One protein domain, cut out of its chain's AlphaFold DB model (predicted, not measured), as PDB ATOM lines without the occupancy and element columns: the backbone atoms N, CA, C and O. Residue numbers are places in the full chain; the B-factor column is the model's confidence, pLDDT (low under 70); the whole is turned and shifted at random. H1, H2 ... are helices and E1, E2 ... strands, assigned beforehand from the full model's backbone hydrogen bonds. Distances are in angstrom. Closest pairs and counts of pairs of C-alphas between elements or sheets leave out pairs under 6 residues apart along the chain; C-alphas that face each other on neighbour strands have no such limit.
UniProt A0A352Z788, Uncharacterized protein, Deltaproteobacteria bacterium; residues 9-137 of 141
ATOM      1  N   TYR A   9      27.970  34.899 -29.441       98.25
ATOM      2  CA  TYR A   9      29.420  35.007 -29.552       98.25
ATOM      3  C   TYR A   9      30.022  33.652 -29.896       98.25
ATOM      4  O   TYR A   9      29.696  32.648 -29.270       98.25
ATOM      5  N   PHE A  10      30.948  33.640 -30.850       98.50
ATOM      6  CA  PHE A  10      31.730  32.461 -31.215       98.50
ATOM      7  C   PHE A  10      33.166  32.664 -30.740       98.50
ATOM      8  O   PHE A  10      33.923  33.449 -31.313       98.50
ATOM      9  N   LEU A  11      33.528  31.989 -29.654       98.69
ATOM     10  CA  LEU A  11      34.814  32.153 -28.984       98.69
ATOM     11  C   LEU A  11      35.723  30.997 -29.382       98.69
ATOM     12  O   LEU A  11      35.411  29.835 -29.127       98.69
ATOM     13  N   LYS A  12      36.849  31.308 -30.023       98.62
ATOM     14  CA  LYS A  12      37.804  30.292 -30.479       98.62
ATOM     15  C   LYS A  12      38.435  29.586 -29.284       98.62
ATOM     16  O   LYS A  12      38.931  30.247 -28.382       98.62
ATOM     17  N   THR A  13      38.486  28.264 -29.338       98.50
ATOM     18  CA  THR A  13      39.121  27.390 -28.346       98.50
ATOM     19  C   THR A  13      40.032  26.408 -29.085       98.50
ATOM     20  O   THR A  13      39.749  25.213 -29.143       98.50
ATOM     21  N   PRO A  14      41.106  26.894 -29.738       98.06
ATOM     22  CA  PRO A  14      41.929  26.054 -30.599       98.06
ATOM     23  C   PRO A  14      42.521  24.882 -29.810       98.06
ATOM     24  O   PRO A  14      42.969  25.051 -28.675       98.06
ATOM     25  N   TYR A  15      42.548  23.708 -30.438       98.06
ATOM     26  CA  TYR A  15      43.014  22.453 -29.843       98.06
ATOM     27  C   TYR A  15      42.185  22.005 -28.628       98.06
ATOM     28  O   TYR A  15      42.728  21.454 -27.670       98.06
ATOM     29  N   ALA A  16      40.867  22.225 -28.684       97.75
ATOM     30  CA  ALA A  16      39.889  21.704 -27.729       97.75
ATOM     31  C   ALA A  16      38.720  20.980 -28.438       97.75
ATOM     32  O   ALA A  16      37.619  21.512 -28.538       97.75
ATOM     33  N   HIS A  17      38.906  19.793 -29.022       95.81
ATOM     34  CA  HIS A  17      40.168  19.061 -29.207       95.81
ATOM     35  C   HIS A  17      40.810  19.284 -30.591       95.81
ATOM     36  O   HIS A  17      41.981  18.969 -30.795       95.81
ATOM     37  N   THR A  18      40.073  19.841 -31.554       97.38
ATOM     38  CA  THR A  18      40.568  20.053 -32.923       97.38
ATOM     39  C   THR A  18      41.283  21.402 -33.065       97.38
ATOM     40  O   THR A  18      40.980  22.336 -32.315       97.38
ATOM     41  N   PRO A  19      42.193  21.579 -34.046       97.12
ATOM     42  CA  PRO A  19      42.861  22.864 -34.274       97.12
ATOM     43  C   PRO A  19      41.891  24.037 -34.507       97.12
ATOM     44  O   PRO A  19      42.208  25.176 -34.174       97.12
ATOM     45  N   GLY A  20      40.705  23.752 -35.059       96.69
ATOM     46  CA  GLY A  20      39.673  24.724 -35.424       96.69
ATOM     47  C   GLY A  20      38.450  24.747 -34.503       96.69
ATOM     48  O   GLY A  20      37.360  25.050 -34.979       96.69
ATOM     49  N   SER A  21      38.595  24.409 -33.221       97.94
ATOM     50  CA  SER A  21      37.479  24.394 -32.264       97.94
ATOM     51  C   SER A  21      37.048  25.797 -31.791       97.94
ATOM     52  O   SER A  21      37.850  26.736 -31.712       97.94
ATOM     53  N   PHE A  22      35.765  25.934 -31.448       98.56
ATOM     54  CA  PHE A  22      35.168  27.116 -30.816       98.56
ATOM     55  C   PHE A  22      33.989  26.720 -29.916       98.56
ATOM     56  O   PHE A  22      33.444  25.623 -30.034       98.56
ATOM     57  N   VAL A  23      33.569  27.642 -29.051       98.75
ATOM     58  CA  VAL A  23      32.336  27.552 -28.258       98.75
ATOM     59  C   VAL A  23      31.372  28.666 -28.655       98.75
ATOM     60  O   VAL A  23      31.802  29.737 -29.091       98.75
ATOM     61  N   SER A  24      30.074  28.422 -28.492       98.69
ATOM     62  CA  SER A  24      29.026  29.401 -28.803       98.69
ATOM     63  C   SER A  24      28.363  29.876 -27.516       98.69
ATOM     64  O   SER A  24      27.855  29.065 -26.744       98.69
ATOM     65  N   TYR A  25      28.343  31.182 -27.286       98.69
ATOM     66  CA  TYR A  25      27.762  31.796 -26.097       98.69
ATOM     67  C   TYR A  25      26.545  32.640 -26.466       98.69
ATOM     68  O   TYR A  25      26.648  33.585 -27.247       98.69
ATOM     69  N   ASP A  26      25.389  32.297 -25.899       97.88
ATOM     70  CA  ASP A  26      24.155  33.061 -26.047       97.88
ATOM     71  C   ASP A  26      23.991  34.059 -24.904       97.88
ATOM     72  O   ASP A  26      23.692  33.673 -23.771       97.88
ATOM     73  N   THR A  27      24.115  35.349 -25.210       96.38
ATOM     74  CA  THR A  27      24.110  36.410 -24.191       96.38
ATOM     75  C   THR A  27      22.770  36.565 -23.491       96.38
ATOM     76  O   THR A  27      22.720  36.987 -22.337       96.38
ATOM     77  N   LYS A  28      21.673  36.195 -24.162       95.25
ATOM     78  CA  LYS A  28      20.327  36.348 -23.607       95.25
ATOM     79  C   LYS A  28      20.039  35.317 -22.522       95.25
ATOM     80  O   LYS A  28      19.488  35.666 -21.482       95.25
ATOM     81  N   THR A  29      20.359  34.049 -22.774       95.81
ATOM     82  CA  THR A  29      20.129  32.968 -21.795       95.81
ATOM     83  C   THR A  29      21.334  32.710 -20.900       95.81
ATOM     84  O   THR A  29      21.203  31.977 -19.918       95.81
ATOM     85  N   LYS A  30      22.487  33.317 -21.218       97.12
ATOM     86  CA  LYS A  30      23.779  33.035 -20.587       97.12
ATOM     87  C   LYS A  30      24.148  31.552 -20.688       97.12
ATOM     88  O   LYS A  30      24.682  30.961 -19.749       97.12
ATOM     89  N   MET A  31      23.798  30.933 -21.815       97.94
ATOM     90  CA  MET A  31      24.086  29.532 -22.103       97.94
ATOM     91  C   MET A  31      25.347  29.431 -22.954       97.94
ATOM     92  O   MET A  31      25.464  30.085 -23.992       97.94
ATOM     93  N   LEU A  32      26.271  28.583 -22.518       98.69
ATOM     94  CA  LEU A  32      27.469  28.232 -23.261       98.69
ATOM     95  C   LEU A  32      27.296  26.844 -23.876       98.69
ATOM     96  O   LEU A  32      27.268  25.847 -23.161       98.69
ATOM     97  N   PHE A  33      27.231  26.776 -25.200       98.69
ATOM     98  CA  PHE A  33      27.367  25.527 -25.943       98.69
ATOM     99  C   PHE A  33      28.861  25.252 -26.105       98.69
ATOM    100  O   PHE A  33      29.540  25.918 -26.892       98.69
ATOM    101  N   SER A  34      29.389  24.323 -25.311       98.56
ATOM    102  CA  SER A  34      30.832  24.195 -25.085       98.56
ATOM    103  C   SER A  34      31.541  23.220 -26.028       98.56
ATOM    104  O   SER A  34      32.734  22.975 -25.852       98.56
ATOM    105  N   SER A  35      30.841  22.689 -27.041       97.44
ATOM    106  CA  SER A  35      31.346  21.584 -27.872       97.44
ATOM    107  C   SER A  35      31.804  20.441 -26.950       97.44
ATOM    108  O   SER A  35      31.061  20.075 -26.039       97.44
ATOM    109  N   ASP A  36      33.005  19.901 -27.126       98.25
ATOM    110  CA  ASP A  36      33.516  18.805 -26.297       98.25
ATOM    111  C   ASP A  36      34.063  19.261 -24.936       98.25
ATOM    112  O   ASP A  36      34.306  18.443 -24.053       98.25
ATOM    113  N   LEU A  37      34.253  20.563 -24.703       98.69
ATOM    114  CA  LEU A  37      34.641  21.029 -23.371       98.69
ATOM    115  C   LEU A  37      33.508  20.742 -22.383       98.69
ATOM    116  O   LEU A  37      32.334  20.915 -22.713       98.69
ATOM    117  N   PHE A  38      33.871  20.338 -21.165       98.44
ATOM    118  CA  PHE A  38      32.954  19.828 -20.135       98.44
ATOM    119  C   PHE A  38      32.256  18.512 -20.503       98.44
ATOM    120  O   PHE A  38      31.339  18.094 -19.800       98.44
ATOM    121  N   GLY A  39      32.702  17.844 -21.571       97.81
ATOM    122  CA  GLY A  39      32.169  16.550 -21.957       97.81
ATOM    123  C   GLY A  39      32.496  15.434 -20.963       97.81
ATOM    124  O   GLY A  39      33.373  15.558 -20.101       97.81
ATOM    125  N   SER A  40      31.758  14.334 -21.083       97.25
ATOM    126  CA  SER A  40      31.848  13.177 -20.195       97.25
ATOM    127  C   SER A  40      31.597  11.879 -20.964       97.25
ATOM    128  O   SER A  40      30.738  11.837 -21.846       97.25
ATOM    129  N   PHE A  41      32.303  10.806 -20.590       96.19
ATOM    130  CA  PHE A  41      32.015   9.437 -21.049       96.19
ATOM    131  C   PHE A  41      30.905   8.740 -20.248       96.19
ATOM    132  O   PHE A  41      30.702   7.535 -20.409       96.19
ATOM    133  N   SER A  42      30.195   9.468 -19.380       89.56
ATOM    134  CA  SER A  42      29.162   8.891 -18.526       89.56
ATOM    135  C   SER A  42      28.133   8.083 -19.311       89.56
ATOM    136  O   SER A  42      27.594   8.521 -20.326       89.56
ATOM    137  N   THR A  43      27.817   6.906 -18.780       84.31
ATOM    138  CA  THR A  43      26.710   6.058 -19.246       84.31
ATOM    139  C   THR A  43      25.455   6.225 -18.386       84.31
ATOM    140  O   THR A  43      24.411   5.642 -18.682       84.31
ATOM    141  N   LYS A  44      25.534   7.031 -17.317       87.81
ATOM    142  CA  LYS A  44      24.417   7.343 -16.423       87.81
ATOM    143  C   LYS A  44      23.717   8.598 -16.929       87.81
ATOM    144  O   LYS A  44      24.324   9.657 -17.055       87.81
ATOM    145  N   TRP A  45      22.426   8.480 -17.224       83.25
ATOM    146  CA  TRP A  45      21.667   9.598 -17.769       83.25
ATOM    147  C   TRP A  45      21.116  10.503 -16.665       83.25
ATOM    148  O   TRP A  45      20.376  10.063 -15.787       83.25
ATOM    149  N   GLY A  46      21.425  11.790 -16.780       91.25
ATOM    150  CA  GLY A  46      20.759  12.893 -16.102       91.25
ATOM    151  C   GLY A  46      20.888  14.138 -16.972       91.25
ATOM    152  O   GLY A  46      21.907  14.318 -17.639       91.25
ATOM    153  N   LEU A  47      19.869  15.000 -17.017       94.50
ATOM    154  CA  LEU A  47      19.945  16.206 -17.853       94.50
ATOM    155  C   LEU A  47      21.030  17.174 -17.357       94.50
ATOM    156  O   LEU A  47      21.698  17.816 -18.166       94.50
ATOM    157  N   PHE A  48      21.214  17.253 -16.037       96.19
ATOM    158  CA  PHE A  48      22.264  18.032 -15.392       96.19
ATOM    159  C   PHE A  48      23.079  17.147 -14.460       96.19
ATOM    160  O   PHE A  48      22.536  16.206 -13.879       96.19
ATOM    161  N   ILE A  49      24.364  17.459 -14.306       94.56
ATOM    162  CA  ILE A  49      25.159  16.863 -13.234       94.56
ATOM    163  C   ILE A  49      24.652  17.342 -11.873       94.56
ATOM    164  O   ILE A  49      24.134  18.451 -11.738       94.56
ATOM    165  N   GLU A  50      24.863  16.519 -10.853       90.06
ATOM    166  CA  GLU A  50      24.530  16.864  -9.477       90.06
ATOM    167  C   GLU A  50      25.768  16.784  -8.591       90.06
ATOM    168  O   GLU A  50      26.108  15.718  -8.055       90.06
ATOM    169  N   LEU A  51      26.419  17.927  -8.405       93.44
ATOM    170  CA  LEU A  51      27.490  18.072  -7.435       93.44
ATOM    171  C   LEU A  51      26.917  18.516  -6.089       93.44
ATOM    172  O   LEU A  51      25.884  19.174  -5.993       93.44
ATOM    173  N   SER A  52      27.585  18.093  -5.023       93.12
ATOM    174  CA  SER A  52      27.303  18.551  -3.665       93.12
ATOM    175  C   SER A  52      28.408  19.495  -3.209       93.12
ATOM    176  O   SER A  52      29.512  19.462  -3.750       93.12
ATOM    177  N   GLU A  53      28.160  20.254  -2.146       92.00
ATOM    178  CA  GLU A  53      29.144  21.175  -1.553       92.00
ATOM    179  C   GLU A  53      30.462  20.491  -1.144       92.00
ATOM    180  O   GLU A  53      31.505  21.133  -1.088       92.00
ATOM    181  N   SER A  54      30.443  19.176  -0.891       92.62
ATOM    182  CA  SER A  54      31.640  18.386  -0.577       92.62
ATOM    183  C   SER A  54      32.427  17.911  -1.805       92.62
ATOM    184  O   SER A  54      33.552  17.444  -1.655       92.62
ATOM    185  N   CYS A  55      31.868  17.996  -3.016       93.94
ATOM    186  CA  CYS A  55      32.529  17.516  -4.234       93.94
ATOM    187  C   CYS A  55      33.835  18.265  -4.565       93.94
ATOM    188  O   CYS A  55      34.799  17.585  -4.914       93.94
ATOM    189  N   PRO A  56      33.941  19.602  -4.414       92.81
ATOM    190  CA  PRO A  56      35.174  20.328  -4.729       92.81
ATOM    191  C   PRO A  56      36.405  19.937  -3.903       92.81
ATOM    192  O   PRO A  56      37.527  20.144  -4.352       92.81
ATOM    193  N   ILE A  57      36.202  19.378  -2.707       90.69
ATOM    194  CA  ILE A  57      37.272  18.923  -1.801       90.69
ATOM    195  C   ILE A  57      37.420  17.394  -1.788       90.69
ATOM    196  O   ILE A  57      38.131  16.840  -0.951       90.69
ATOM    197  N   CYS A  58      36.709  16.696  -2.672       92.00
ATOM    198  CA  CYS A  58      36.697  15.243  -2.709       92.00
ATOM    199  C   CYS A  58      38.002  14.707  -3.316       92.00
ATOM    200  O   CYS A  58      38.376  15.081  -4.428       92.00
ATOM    201  N   ILE A  59      38.667  13.814  -2.581       89.12
ATOM    202  CA  ILE A  59      39.923  13.157  -2.983       89.12
ATOM    203  C   ILE A  59      39.747  11.673  -3.332       89.12
ATOM    204  O   ILE A  59      40.673  11.053  -3.842       89.12
ATOM    205  N   ASP A  60      38.568  11.106  -3.058       92.31
ATOM    206  CA  ASP A  60      38.234   9.712  -3.346       92.31
ATOM    207  C   ASP A  60      36.913   9.643  -4.116       92.31
ATOM    208  O   ASP A  60      35.829   9.820  -3.561       92.31
ATOM    209  N   TYR A  61      37.012   9.386  -5.419       92.19
ATOM    210  CA  TYR A  61      35.848   9.271  -6.293       92.19
ATOM    211  C   TYR A  61      35.197   7.881  -6.271       92.19
ATOM    212  O   TYR A  61      34.106   7.731  -6.817       92.19
ATOM    213  N   ASN A  62      35.828   6.886  -5.636       90.25
ATOM    214  CA  ASN A  62      35.272   5.540  -5.488       90.25
ATOM    215  C   ASN A  62      34.354   5.432  -4.264       90.25
ATOM    216  O   ASN A  62      33.455   4.593  -4.246       90.25
ATOM    217  N   HIS A  63      34.541   6.297  -3.261       91.69
ATOM    218  CA  HIS A  63      33.739   6.305  -2.038       91.69
ATOM    219  C   HIS A  63      33.098   7.676  -1.795       91.69
ATOM    220  O   HIS A  63      33.664   8.570  -1.164       91.69
ATOM    221  N   CYS A  64      31.863   7.849  -2.272       92.81
ATOM    222  CA  CYS A  64      31.136   9.098  -2.079       92.81
ATOM    223  C   CYS A  64      30.700   9.280  -0.614       92.81
ATOM    224  O   CYS A  64      29.861   8.536  -0.111       92.81
ATOM    225  N   ILE A  65      31.165  10.348   0.045       90.81
ATOM    226  CA  ILE A  65      30.782  10.712   1.430       90.81
ATOM    227  C   ILE A  65      29.267  10.960   1.569       90.81
ATOM    228  O   ILE A  65      28.691  10.782   2.639       90.81
ATOM    229  N   LYS A  66      28.595  11.363   0.482       91.75
ATOM    230  CA  LYS A  66      27.135  11.546   0.433       91.75
ATOM    231  C   LYS A  66      26.369  10.255   0.118       91.75
ATOM    232  O   LYS A  66      25.152  10.308  -0.012       91.75
ATOM    233  N   GLY A  67      27.062   9.126  -0.036       90.19
ATOM    234  CA  GLY A  67      26.454   7.831  -0.342       90.19
ATOM    235  C   GLY A  67      25.882   7.717  -1.756       90.19
ATOM    236  O   GLY A  67      25.041   6.854  -1.985       90.19
ATOM    237  N   LYS A  68      26.294   8.580  -2.701       89.81
ATOM    238  CA  LYS A  68      25.897   8.427  -4.109       89.81
ATOM    239  C   LYS A  68      26.568   7.189  -4.706       89.81
ATOM    240  O   LYS A  68      27.755   6.960  -4.480       89.81
ATOM    241  N   ASP A  69      25.811   6.438  -5.499       90.00
ATOM    242  CA  ASP A  69      26.272   5.265  -6.253       90.00
ATOM    243  C   ASP A  69      27.107   5.639  -7.488       90.00
ATOM    244  O   ASP A  69      27.741   4.783  -8.102       90.00
ATOM    245  N   TYR A  70      27.100   6.921  -7.860       91.12
ATOM    246  CA  TYR A  70      27.774   7.442  -9.035       91.12
ATOM    247  C   TYR A  70      28.402   8.820  -8.780       91.12
ATOM    248  O   TYR A  70      27.778   9.720  -8.209       91.12
ATOM    249  N   CYS A  71      29.641   8.993  -9.252       93.94
ATOM    250  CA  CYS A  71      30.354  10.266  -9.278       93.94
ATOM    251  C   CYS A  71      30.606  10.677 -10.740       93.94
ATOM    252  O   CYS A  71      31.207   9.899 -11.475       93.94
ATOM    253  N   PRO A  72      30.216  11.892 -11.174       94.69
ATOM    254  CA  PRO A  72      30.447  12.332 -12.551       94.69
ATOM    255  C   PRO A  72      31.894  12.763 -12.833       94.69
ATOM    256  O   PRO A  72      32.286  12.868 -13.994       94.69
ATOM    257  N   LEU A  73      32.693  13.044 -11.795       96.06
ATOM    258  CA  LEU A  73      34.031  13.617 -11.962       96.06
ATOM    259  C   LEU A  73      35.015  12.675 -12.670       96.06
ATOM    260  O   LEU A  73      35.653  13.154 -13.605       96.06
ATOM    261  N   PRO A  74      35.124  11.373 -12.329       96.06
ATOM    262  CA  PRO A  74      35.977  10.439 -13.066       96.06
ATOM    263  C   PRO A  74      35.724  10.442 -14.573       96.06
ATOM    264  O   PRO A  74      36.672  10.549 -15.345       96.06
ATOM    265  N   ASP A  75      34.460  10.422 -14.997       96.50
ATOM    266  CA  ASP A  75      34.116  10.377 -16.420       96.50
ATOM    267  C   ASP A  75      34.474  11.679 -17.145       96.50
ATOM    268  O   ASP A  75      34.892  11.645 -18.301       96.50
ATOM    269  N   ILE A  76      34.331  12.827 -16.475       97.69
ATOM    270  CA  ILE A  76      34.762  14.132 -17.002       97.69
ATOM    271  C   ILE A  76      36.293  14.179 -17.100       97.69
ATOM    272  O   ILE A  76      36.825  14.614 -18.120       97.69
ATOM    273  N   ILE A  77      37.011  13.726 -16.067       97.88
ATOM    274  CA  ILE A  77      38.482  13.686 -16.048       97.88
ATOM    275  C   ILE A  77      38.992  12.826 -17.203       97.88
ATOM    276  O   ILE A  77      39.819  13.282 -17.992       97.88
ATOM    277  N   ASP A  78      38.471  11.608 -17.323       97.88
ATOM    278  CA  ASP A  78      38.855  10.656 -18.359       97.88
ATOM    279  C   ASP A  78      38.555  11.183 -19.760       97.88
ATOM    280  O   ASP A  78      39.385  11.028 -20.658       97.88
ATOM    281  N   PHE A  79      37.401  11.832 -19.946       98.44
ATOM    282  CA  PHE A  79      37.037  12.483 -21.203       98.44
ATOM    283  C   PHE A  79      38.094  13.494 -21.621       98.44
ATOM    284  O   PHE A  79      38.712  13.347 -22.676       98.44
ATOM    285  N   HIS A  80      38.384  14.463 -20.754       98.62
ATOM    286  CA  HIS A  80      39.326  15.529 -21.070       98.62
ATOM    287  C   HIS A  80      40.751  15.008 -21.241       98.62
ATOM    288  O   HIS A  80      41.422  15.419 -22.183       98.62
ATOM    289  N   LYS A  81      41.209  14.070 -20.402       98.38
ATOM    290  CA  LYS A  81      42.557  13.498 -20.534       98.38
ATOM    291  C   LYS A  81      42.750  12.717 -21.830       98.38
ATOM    292  O   LYS A  81      43.849  12.745 -22.373       98.38
ATOM    293  N   LYS A  82      41.722  12.021 -22.323       97.62
ATOM    294  CA  LYS A  82      41.839  11.176 -23.522       97.62
ATOM    295  C   LYS A  82      41.696  11.957 -24.822       97.62
ATOM    296  O   LYS A  82      42.366  11.613 -25.790       97.62
ATOM    297  N   ILE A  83      40.829  12.968 -24.867       97.25
ATOM    298  CA  ILE A  83      40.534  13.656 -26.132       97.25
ATOM    299  C   ILE A  83      41.297  14.965 -26.300       97.25
ATOM    300  O   ILE A  83      41.567  15.358 -27.432       97.25
ATOM    301  N   MET A  84      41.613  15.674 -25.210       98.19
ATOM    302  CA  MET A  84      42.274  16.971 -25.324       98.19
ATOM    303  C   MET A  84      43.756  16.746 -25.642       98.19
ATOM    304  O   MET A  84      44.383  15.904 -25.002       98.19
ATOM    305  N   PRO A  85      44.348  17.486 -26.595       97.81
ATOM    306  CA  PRO A  85      45.723  17.240 -27.024       97.81
ATOM    307  C   PRO A  85      46.775  17.447 -25.928       97.81
ATOM    308  O   PRO A  85      47.744  16.697 -25.879       97.81
ATOM    309  N   THR A  86      46.601  18.477 -25.091       97.94
ATOM    310  CA  THR A  86      47.550  18.885 -24.038       97.94
ATOM    311  C   THR A  86      46.804  19.573 -22.890       97.94
ATOM    312  O   THR A  86      45.755  20.192 -23.107       97.94
ATOM    313  N   ALA A  87      47.373  19.582 -21.687       98.38
ATOM    314  CA  ALA A  87      46.871  20.378 -20.566       98.38
ATOM    315  C   ALA A  87      46.970  21.879 -20.872       98.38
ATOM    316  O   ALA A  87      46.116  22.670 -20.466       98.38
ATOM    317  N   ARG A  88      47.980  22.289 -21.653       98.38
ATOM    318  CA  ARG A  88      48.168  23.684 -22.074       98.38
ATOM    319  C   ARG A  88      46.996  24.203 -22.909       98.38
ATOM    320  O   ARG A  88      46.504  25.298 -22.629       98.38
ATOM    321  N   SER A  89      46.556  23.456 -23.923       98.25
ATOM    322  CA  SER A  89      45.418  23.857 -24.762       98.25
ATOM    323  C   SER A  89      44.108  23.831 -23.979       98.25
ATOM    324  O   SER A  89      43.314  24.766 -24.080       98.25
ATOM    325  N   LEU A  90      43.926  22.828 -23.117       98.69
ATOM    326  CA  LEU A  90      42.759  22.733 -22.246       98.69
ATOM    327  C   LEU A  90      42.655  23.930 -21.286       98.69
ATOM    328  O   LEU A  90      41.620  24.597 -21.219       98.69
ATOM    329  N   LYS A  91      43.751  24.275 -20.604       98.81
ATOM    330  CA  LYS A  91      43.831  25.449 -19.722       98.81
ATOM    331  C   LYS A  91      43.601  26.756 -20.481       98.81
ATOM    332  O   LYS A  91      42.943  27.656 -19.961       98.81
ATOM    333  N   HIS A  92      44.111  26.871 -21.707       98.75
ATOM    334  CA  HIS A  92      43.846  28.032 -22.557       98.75
ATOM    335  C   HIS A  92      42.346  28.191 -22.848       98.75
ATOM    336  O   HIS A  92      41.811  29.282 -22.651       98.75
ATOM    337  N   ALA A  93      41.654  27.111 -23.223       98.75
ATOM    338  CA  ALA A  93      40.211  27.132 -23.451       98.75
ATOM    339  C   ALA A  93      39.421  27.512 -22.184       98.75
ATOM    340  O   ALA A  93      38.519  28.348 -22.247       98.75
ATOM    341  N   MET A  94      39.799  26.981 -21.017       98.81
ATOM    342  CA  MET A  94      39.177  27.364 -19.742       98.81
ATOM    343  C   MET A  94      39.381  28.847 -19.412       98.81
ATOM    344  O   MET A  94      38.449  29.496 -18.947       98.81
ATOM    345  N   ASN A  95      40.553  29.422 -19.701       98.75
ATOM    346  CA  ASN A  95      40.815  30.851 -19.485       98.75
ATOM    347  C   ASN A  95      39.969  31.766 -20.385       98.75
ATOM    348  O   ASN A  95      39.653  32.879 -19.974       98.75
ATOM    349  N   ILE A  96      39.594  31.308 -21.582       98.62
ATOM    350  CA  ILE A  96      38.676  32.031 -22.478       98.62
ATOM    351  C   ILE A  96      37.247  32.021 -21.923       98.62
ATOM    352  O   ILE A  96      36.540  33.020 -22.025       98.62
ATOM    353  N   ILE A  97      36.829  30.901 -21.328       98.56
ATOM    354  CA  ILE A  97      35.468  30.704 -20.809       98.56
ATOM    355  C   ILE A  97      35.282  31.349 -19.430       98.56
ATOM    356  O   ILE A  97      34.223  31.896 -19.143       98.56
ATOM    357  N   LYS A  98      36.315  31.330 -18.583       98.25
ATOM    358  CA  LYS A  98      36.295  31.831 -17.200       98.25
ATOM    359  C   LYS A  98      35.721  33.247 -16.996       98.25
ATOM    360  O   LYS A  98      35.023  33.421 -16.001       98.25
ATOM    361  N   PRO A  99      35.998  34.260 -17.839       98.00
ATOM    362  CA  PRO A  99      35.441  35.602 -17.653       98.00
ATOM    363  C   PRO A  99      33.982  35.749 -18.117       98.00
ATOM    364  O   PRO A  99      33.407  36.820 -17.934       98.00
ATOM    365  N   LEU A 100      33.387  34.730 -18.745       97.69
ATOM    366  CA  LEU A 100      32.011  34.794 -19.230       97.69
ATOM    367  C   LEU A 100      31.010  34.661 -18.073       97.69
ATOM    368  O   LEU A 100      31.165  33.836 -17.175       97.69
ATOM    369  N   ASP A 101      29.932  35.430 -18.148       96.94
ATOM    370  CA  ASP A 101      28.787  35.348 -17.239       96.94
ATOM    371  C   ASP A 101      27.859  34.203 -17.684       96.94
ATOM    372  O   ASP A 101      26.913  34.416 -18.436       96.94
ATOM    373  N   VAL A 102      28.186  32.963 -17.303       97.75
ATOM    374  CA  VAL A 102      27.503  31.740 -17.769       97.75
ATOM    375  C   VAL A 102      26.614  31.150 -16.676       97.75
ATOM    376  O   VAL A 102      27.095  30.757 -15.619       97.75
ATOM    377  N   ASN A 103      25.327  30.975 -16.982       97.44
ATOM    378  CA  ASN A 103      24.363  30.306 -16.103       97.44
ATOM    379  C   ASN A 103      24.284  28.794 -16.343       97.44
ATOM    380  O   ASN A 103      23.959  28.034 -15.425       97.44
ATOM    381  N   ILE A 104      24.481  28.368 -17.597       98.25
ATOM    382  CA  ILE A 104      24.349  26.973 -18.024       98.25
ATOM    383  C   ILE A 104      25.448  26.641 -19.030       98.25
ATOM    384  O   ILE A 104      25.619  27.358 -20.015       98.25
ATOM    385  N   ILE A 105      26.129  25.517 -18.823       98.69
ATOM    386  CA  ILE A 105      27.012  24.912 -19.822       98.69
ATOM    387  C   ILE A 105      26.307  23.694 -20.416       98.69
ATOM    388  O   ILE A 105      25.810  22.834 -19.686       98.69
ATOM    389  N   ALA A 106      26.262  23.638 -21.742       98.44
ATOM    390  CA  ALA A 106      25.707  22.549 -22.526       98.44
ATOM    391  C   ALA A 106      26.833  21.911 -23.363       98.44
ATOM    392  O   ALA A 106      27.141  22.419 -24.449       98.44
ATOM    393  N   PRO A 107      27.472  20.838 -22.861       98.19
ATOM    394  CA  PRO A 107      28.454  20.093 -23.634       98.19
ATOM    395  C   PRO A 107      27.770  19.263 -24.726       98.19
ATOM    396  O   PRO A 107      26.592  18.919 -24.635       98.19
ATOM    397  N   GLN A 108      28.529  18.916 -25.761       97.31
ATOM    398  CA  GLN A 108      28.090  18.023 -26.834       97.31
ATOM    399  C   GLN A 108      27.916  16.576 -26.344       97.31
ATOM    400  O   GLN A 108      27.091  15.836 -26.879       97.31
ATOM    401  N   HIS A 109      28.671  16.185 -25.314       96.12
ATOM    402  CA  HIS A 109      28.634  14.858 -24.707       96.12
ATOM    403  C   HIS A 109      28.385  14.959 -23.202       96.12
ATOM    404  O   HIS A 109      29.038  15.739 -22.514       96.12
ATOM    405  N   GLY A 110      27.487  14.127 -22.679       94.62
ATOM    406  CA  GLY A 110      27.169  14.086 -21.253       94.62
ATOM    407  C   GLY A 110      26.104  15.097 -20.823       94.62
ATOM    408  O   GLY A 110      25.311  15.589 -21.626       94.62
ATOM    409  N   SER A 111      26.048  15.345 -19.517       96.69
ATOM    410  CA  SER A 111      25.024  16.173 -18.876       96.69
ATOM    411  C   SER A 111      25.388  17.655 -18.882       96.69
ATOM    412  O   SER A 111      26.558  18.026 -18.808       96.69
ATOM    413  N   GLY A 112      24.373  18.519 -18.886       97.75
ATOM    414  CA  GLY A 112      24.567  19.950 -18.689       97.75
ATOM    415  C   GLY A 112      25.076  20.283 -17.285       97.75
ATOM    416  O   GLY A 112      24.931  19.510 -16.335       97.75
ATOM    417  N   ILE A 113      25.614  21.486 -17.132       98.00
ATOM    418  CA  ILE A 113      26.053  22.020 -15.840       98.00
ATOM    419  C   ILE A 113      25.244  23.273 -15.557       98.00
ATOM    420  O   ILE A 113      25.078  24.129 -16.428       98.00
ATOM    421  N   LYS A 114      24.732  23.371 -14.335       95.38
ATOM    422  CA  LYS A 114      23.946  24.500 -13.854       95.38
ATOM    423  C   LYS A 114      24.599  25.116 -12.635       95.38
ATOM    424  O   LYS A 114      25.298  24.436 -11.897       95.38
ATOM    425  N   ASN A 115      24.234  26.370 -12.396       88.50
ATOM    426  CA  ASN A 115      24.598  27.154 -11.223       88.50
ATOM    427  C   ASN A 115      26.074  27.571 -11.228       88.50
ATOM    428  O   ASN A 115      26.976  26.832 -11.612       88.50
ATOM    429  N   GLN A 116      26.325  28.786 -10.746       93.75
ATOM    430  CA  GLN A 116      27.642  29.410 -10.857       93.75
ATOM    431  C   GLN A 116      28.734  28.672 -10.072       93.75
ATOM    432  O   GLN A 116      29.892  28.674 -10.481       93.75
ATOM    433  N   GLN A 117      28.385  28.048  -8.943       95.00
ATOM    434  CA  GLN A 117      29.345  27.348  -8.086       95.00
ATOM    435  C   GLN A 117      29.961  26.138  -8.797       95.00
ATOM    436  O   GLN A 117      31.185  26.049  -8.881       95.00
ATOM    437  N   ASP A 118      29.129  25.271  -9.377       96.44
ATOM    438  CA  ASP A 118      29.579  24.072 -10.094       96.44
ATOM    439  C   ASP A 118      30.330  24.435 -11.374       96.44
ATOM    440  O   ASP A 118      31.373  23.855 -11.669       96.44
ATOM    441  N   ILE A 119      29.843  25.447 -12.100       97.94
ATOM    442  CA  ILE A 119      30.515  25.983 -13.288       97.94
ATOM    443  C   ILE A 119      31.918  26.487 -12.928       97.94
ATOM    444  O   ILE A 119      32.901  26.084 -13.548       97.94
ATOM    445  N   ASN A 120      32.035  27.324 -11.895       97.25
ATOM    446  CA  ASN A 120      33.322  27.866 -11.464       97.25
ATOM    447  C   ASN A 120      34.262  26.770 -10.964       97.25
ATOM    448  O   ASN A 120      35.460  26.803 -11.259       97.25
ATOM    449  N   PHE A 121      33.739  25.809 -10.203       97.75
ATOM    450  CA  PHE A 121      34.508  24.661  -9.753       97.75
ATOM    451  C   PHE A 121      35.057  23.883 -10.952       97.75
ATOM    452  O   PHE A 121      36.271  23.719 -11.053       97.75
ATOM    453  N   LEU A 122      34.200  23.485 -11.894       98.38
ATOM    454  CA  LEU A 122      34.607  22.678 -13.039       98.38
ATOM    455  C   LEU A 122      35.553  23.414 -13.984       98.38
ATOM    456  O   LEU A 122      36.502  22.797 -14.453       98.38
ATOM    457  N   ILE A 123      35.372  24.718 -14.217       98.69
ATOM    458  CA  ILE A 123      36.326  25.519 -15.003       98.69
ATOM    459  C   ILE A 123      37.727  25.429 -14.391       98.69
ATOM    460  O   ILE A 123      38.697  25.152 -15.095       98.69
ATOM    461  N   ASN A 124      37.847  25.659 -13.081       98.44
ATOM    462  CA  ASN A 124      39.149  25.639 -12.416       98.44
ATOM    463  C   ASN A 124      39.720  24.216 -12.322       98.44
ATOM    464  O   ASN A 124      40.914  24.035 -12.538       98.44
ATOM    465  N   PHE A 125      38.869  23.226 -12.050       98.25
ATOM    466  CA  PHE A 125      39.249  21.820 -11.945       98.25
ATOM    467  C   PHE A 125      39.750  21.253 -13.279       98.25
ATOM    468  O   PHE A 125      40.828  20.671 -13.344       98.25
ATOM    469  N   ILE A 126      39.015  21.486 -14.370       98.62
ATOM    470  CA  ILE A 126      39.411  21.058 -15.717       98.62
ATOM    471  C   ILE A 126      40.695  21.782 -16.154       98.62
ATOM    472  O   ILE A 126      41.581  21.167 -16.746       98.62
ATOM    473  N   ALA A 127      40.844  23.069 -15.816       98.69
ATOM    474  CA  ALA A 127      42.052  23.844 -16.114       98.69
ATOM    475  C   ALA A 127      43.308  23.372 -15.361       98.69
ATOM    476  O   ALA A 127      44.416  23.738 -15.764       98.69
ATOM    477  N   SER A 128      43.151  22.623 -14.264       98.06
ATOM    478  CA  SER A 128      44.252  22.087 -13.460       98.06
ATOM    479  C   SER A 128      44.564  20.619 -13.746       98.06
ATOM    480  O   SER A 128      45.403  20.049 -13.057       98.06
ATOM    481  N   LEU A 129      43.890  19.981 -14.709       97.88
ATOM    482  CA  LEU A 129      44.174  18.590 -15.053       97.88
ATOM    483  C   LEU A 129      45.588  18.440 -15.626       97.88
ATOM    484  O   LEU A 129      45.992  19.166 -16.532       97.88
ATOM    485  N   GLU A 130      46.300  17.433 -15.131       96.62
ATOM    486  CA  GLU A 130      47.607  16.995 -15.623       96.62
ATOM    487  C   GLU A 130      47.502  15.639 -16.332       96.62
ATOM    488  O   GLU A 130      46.525  14.901 -16.158       96.62
ATOM    489  N   GLY A 131      48.525  15.282 -17.117       96.88
ATOM    490  CA  GLY A 131      48.517  14.049 -17.908       96.88
ATOM    491  C   GLY A 131      47.379  14.045 -18.931       96.88
ATOM    492  O   GLY A 131      46.638  13.069 -19.040       96.88
ATOM    493  N   VAL A 132      47.187  15.179 -19.606       98.12
ATOM    494  CA  VAL A 132      46.171  15.374 -20.641       98.12
ATOM    495  C   VAL A 132      46.804  15.129 -22.006       98.12
ATOM    496  O   VAL A 132      47.795  15.771 -22.350       98.12
ATOM    497  N   GLY A 133      46.224  14.223 -22.790       97.00
ATOM    498  CA  GLY A 133      46.689  13.896 -24.132       97.00
ATOM    499  C   GLY A 133      48.153  13.469 -24.149       97.00
ATOM    500  O   GLY A 133      48.547  12.530 -23.455       97.00
ATOM    501  N   ILE A 134      48.966  14.170 -24.942       96.56
ATOM    502  CA  ILE A 134      50.392  13.860 -25.104       96.56
ATOM    503  C   ILE A 134      51.189  14.048 -23.805       96.56
ATOM    504  O   ILE A 134      52.168  13.335 -23.591       96.56
ATOM    505  N   ASP A 135      50.734  14.918 -22.896       96.31
ATOM    506  CA  ASP A 135      51.418  15.200 -21.628       96.31
ATOM    507  C   ASP A 135      51.490  13.949 -20.725       96.31
ATOM    508  O   ASP A 135      52.316  13.873 -19.818       96.31
ATOM    509  N   ALA A 136      50.640  12.940 -20.961       94.44
ATOM    510  CA  ALA A 136      50.678  11.663 -20.245       94.44
ATOM    511  C   ALA A 136      51.831  10.737 -20.685       94.44
ATOM    512  O   ALA A 136      52.164   9.793 -19.968       94.44
ATOM    513  N   ILE A 137      52.429  10.968 -21.860       89.75
ATOM    514  CA  ILE A 137      53.513  10.131 -22.401       89.75
ATOM    515  C   ILE A 137      54.860  10.499 -21.766       89.75
ATOM    516  O   ILE A 137      55.682   9.617 -21.519       89.75
TER     517      ILE A 137
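AT A GLANCE: This is residues 9 to 137 of the 141 residues of an uncharacterized protein of Deltaproteobacteria bacterium (UniProt A0A352Z788). What shape? It has little regular structure: two side-by-side helices, H2 and H3, to one side of a small sheet, E1 E2 E3 E4, with H1 near H3. What parts? Of 129 printed residues, 49 are in named elements, in order E1 E2 E3 H1 H2 E4 H3; class and sheet are mixed. It is compact, radius of gyration of the C-alphas 14.0 A, spans 41 by 40 by 24 A.

HOW THE PARTS SIT: Which strands pair? E1, residues 9 to 12, E2, 22 to 26, and E3, 31 to 33, form a meander, antiparallel in turn; N 9 and O 25 are 2.9 A apart. E4, 104 to 106, is parallel to E3. Which helices touch? H2, 87 to 97, touches H3, 116 to 127, opposite ways, closest C-alphas 91 and 127, 4.3 A.

IN THESE COORDINATES: Where does E1 begin? C-alpha 9 is at (29.420, 35.007, -29.552). Where does H3 end? C-alpha 127 is at (42.052, 23.844, -16.114).

THE WHOLE: Which link is long? Residues 34 to 72, before H1, residues 73 to 83, form it. Any cut? The printed part has no cut.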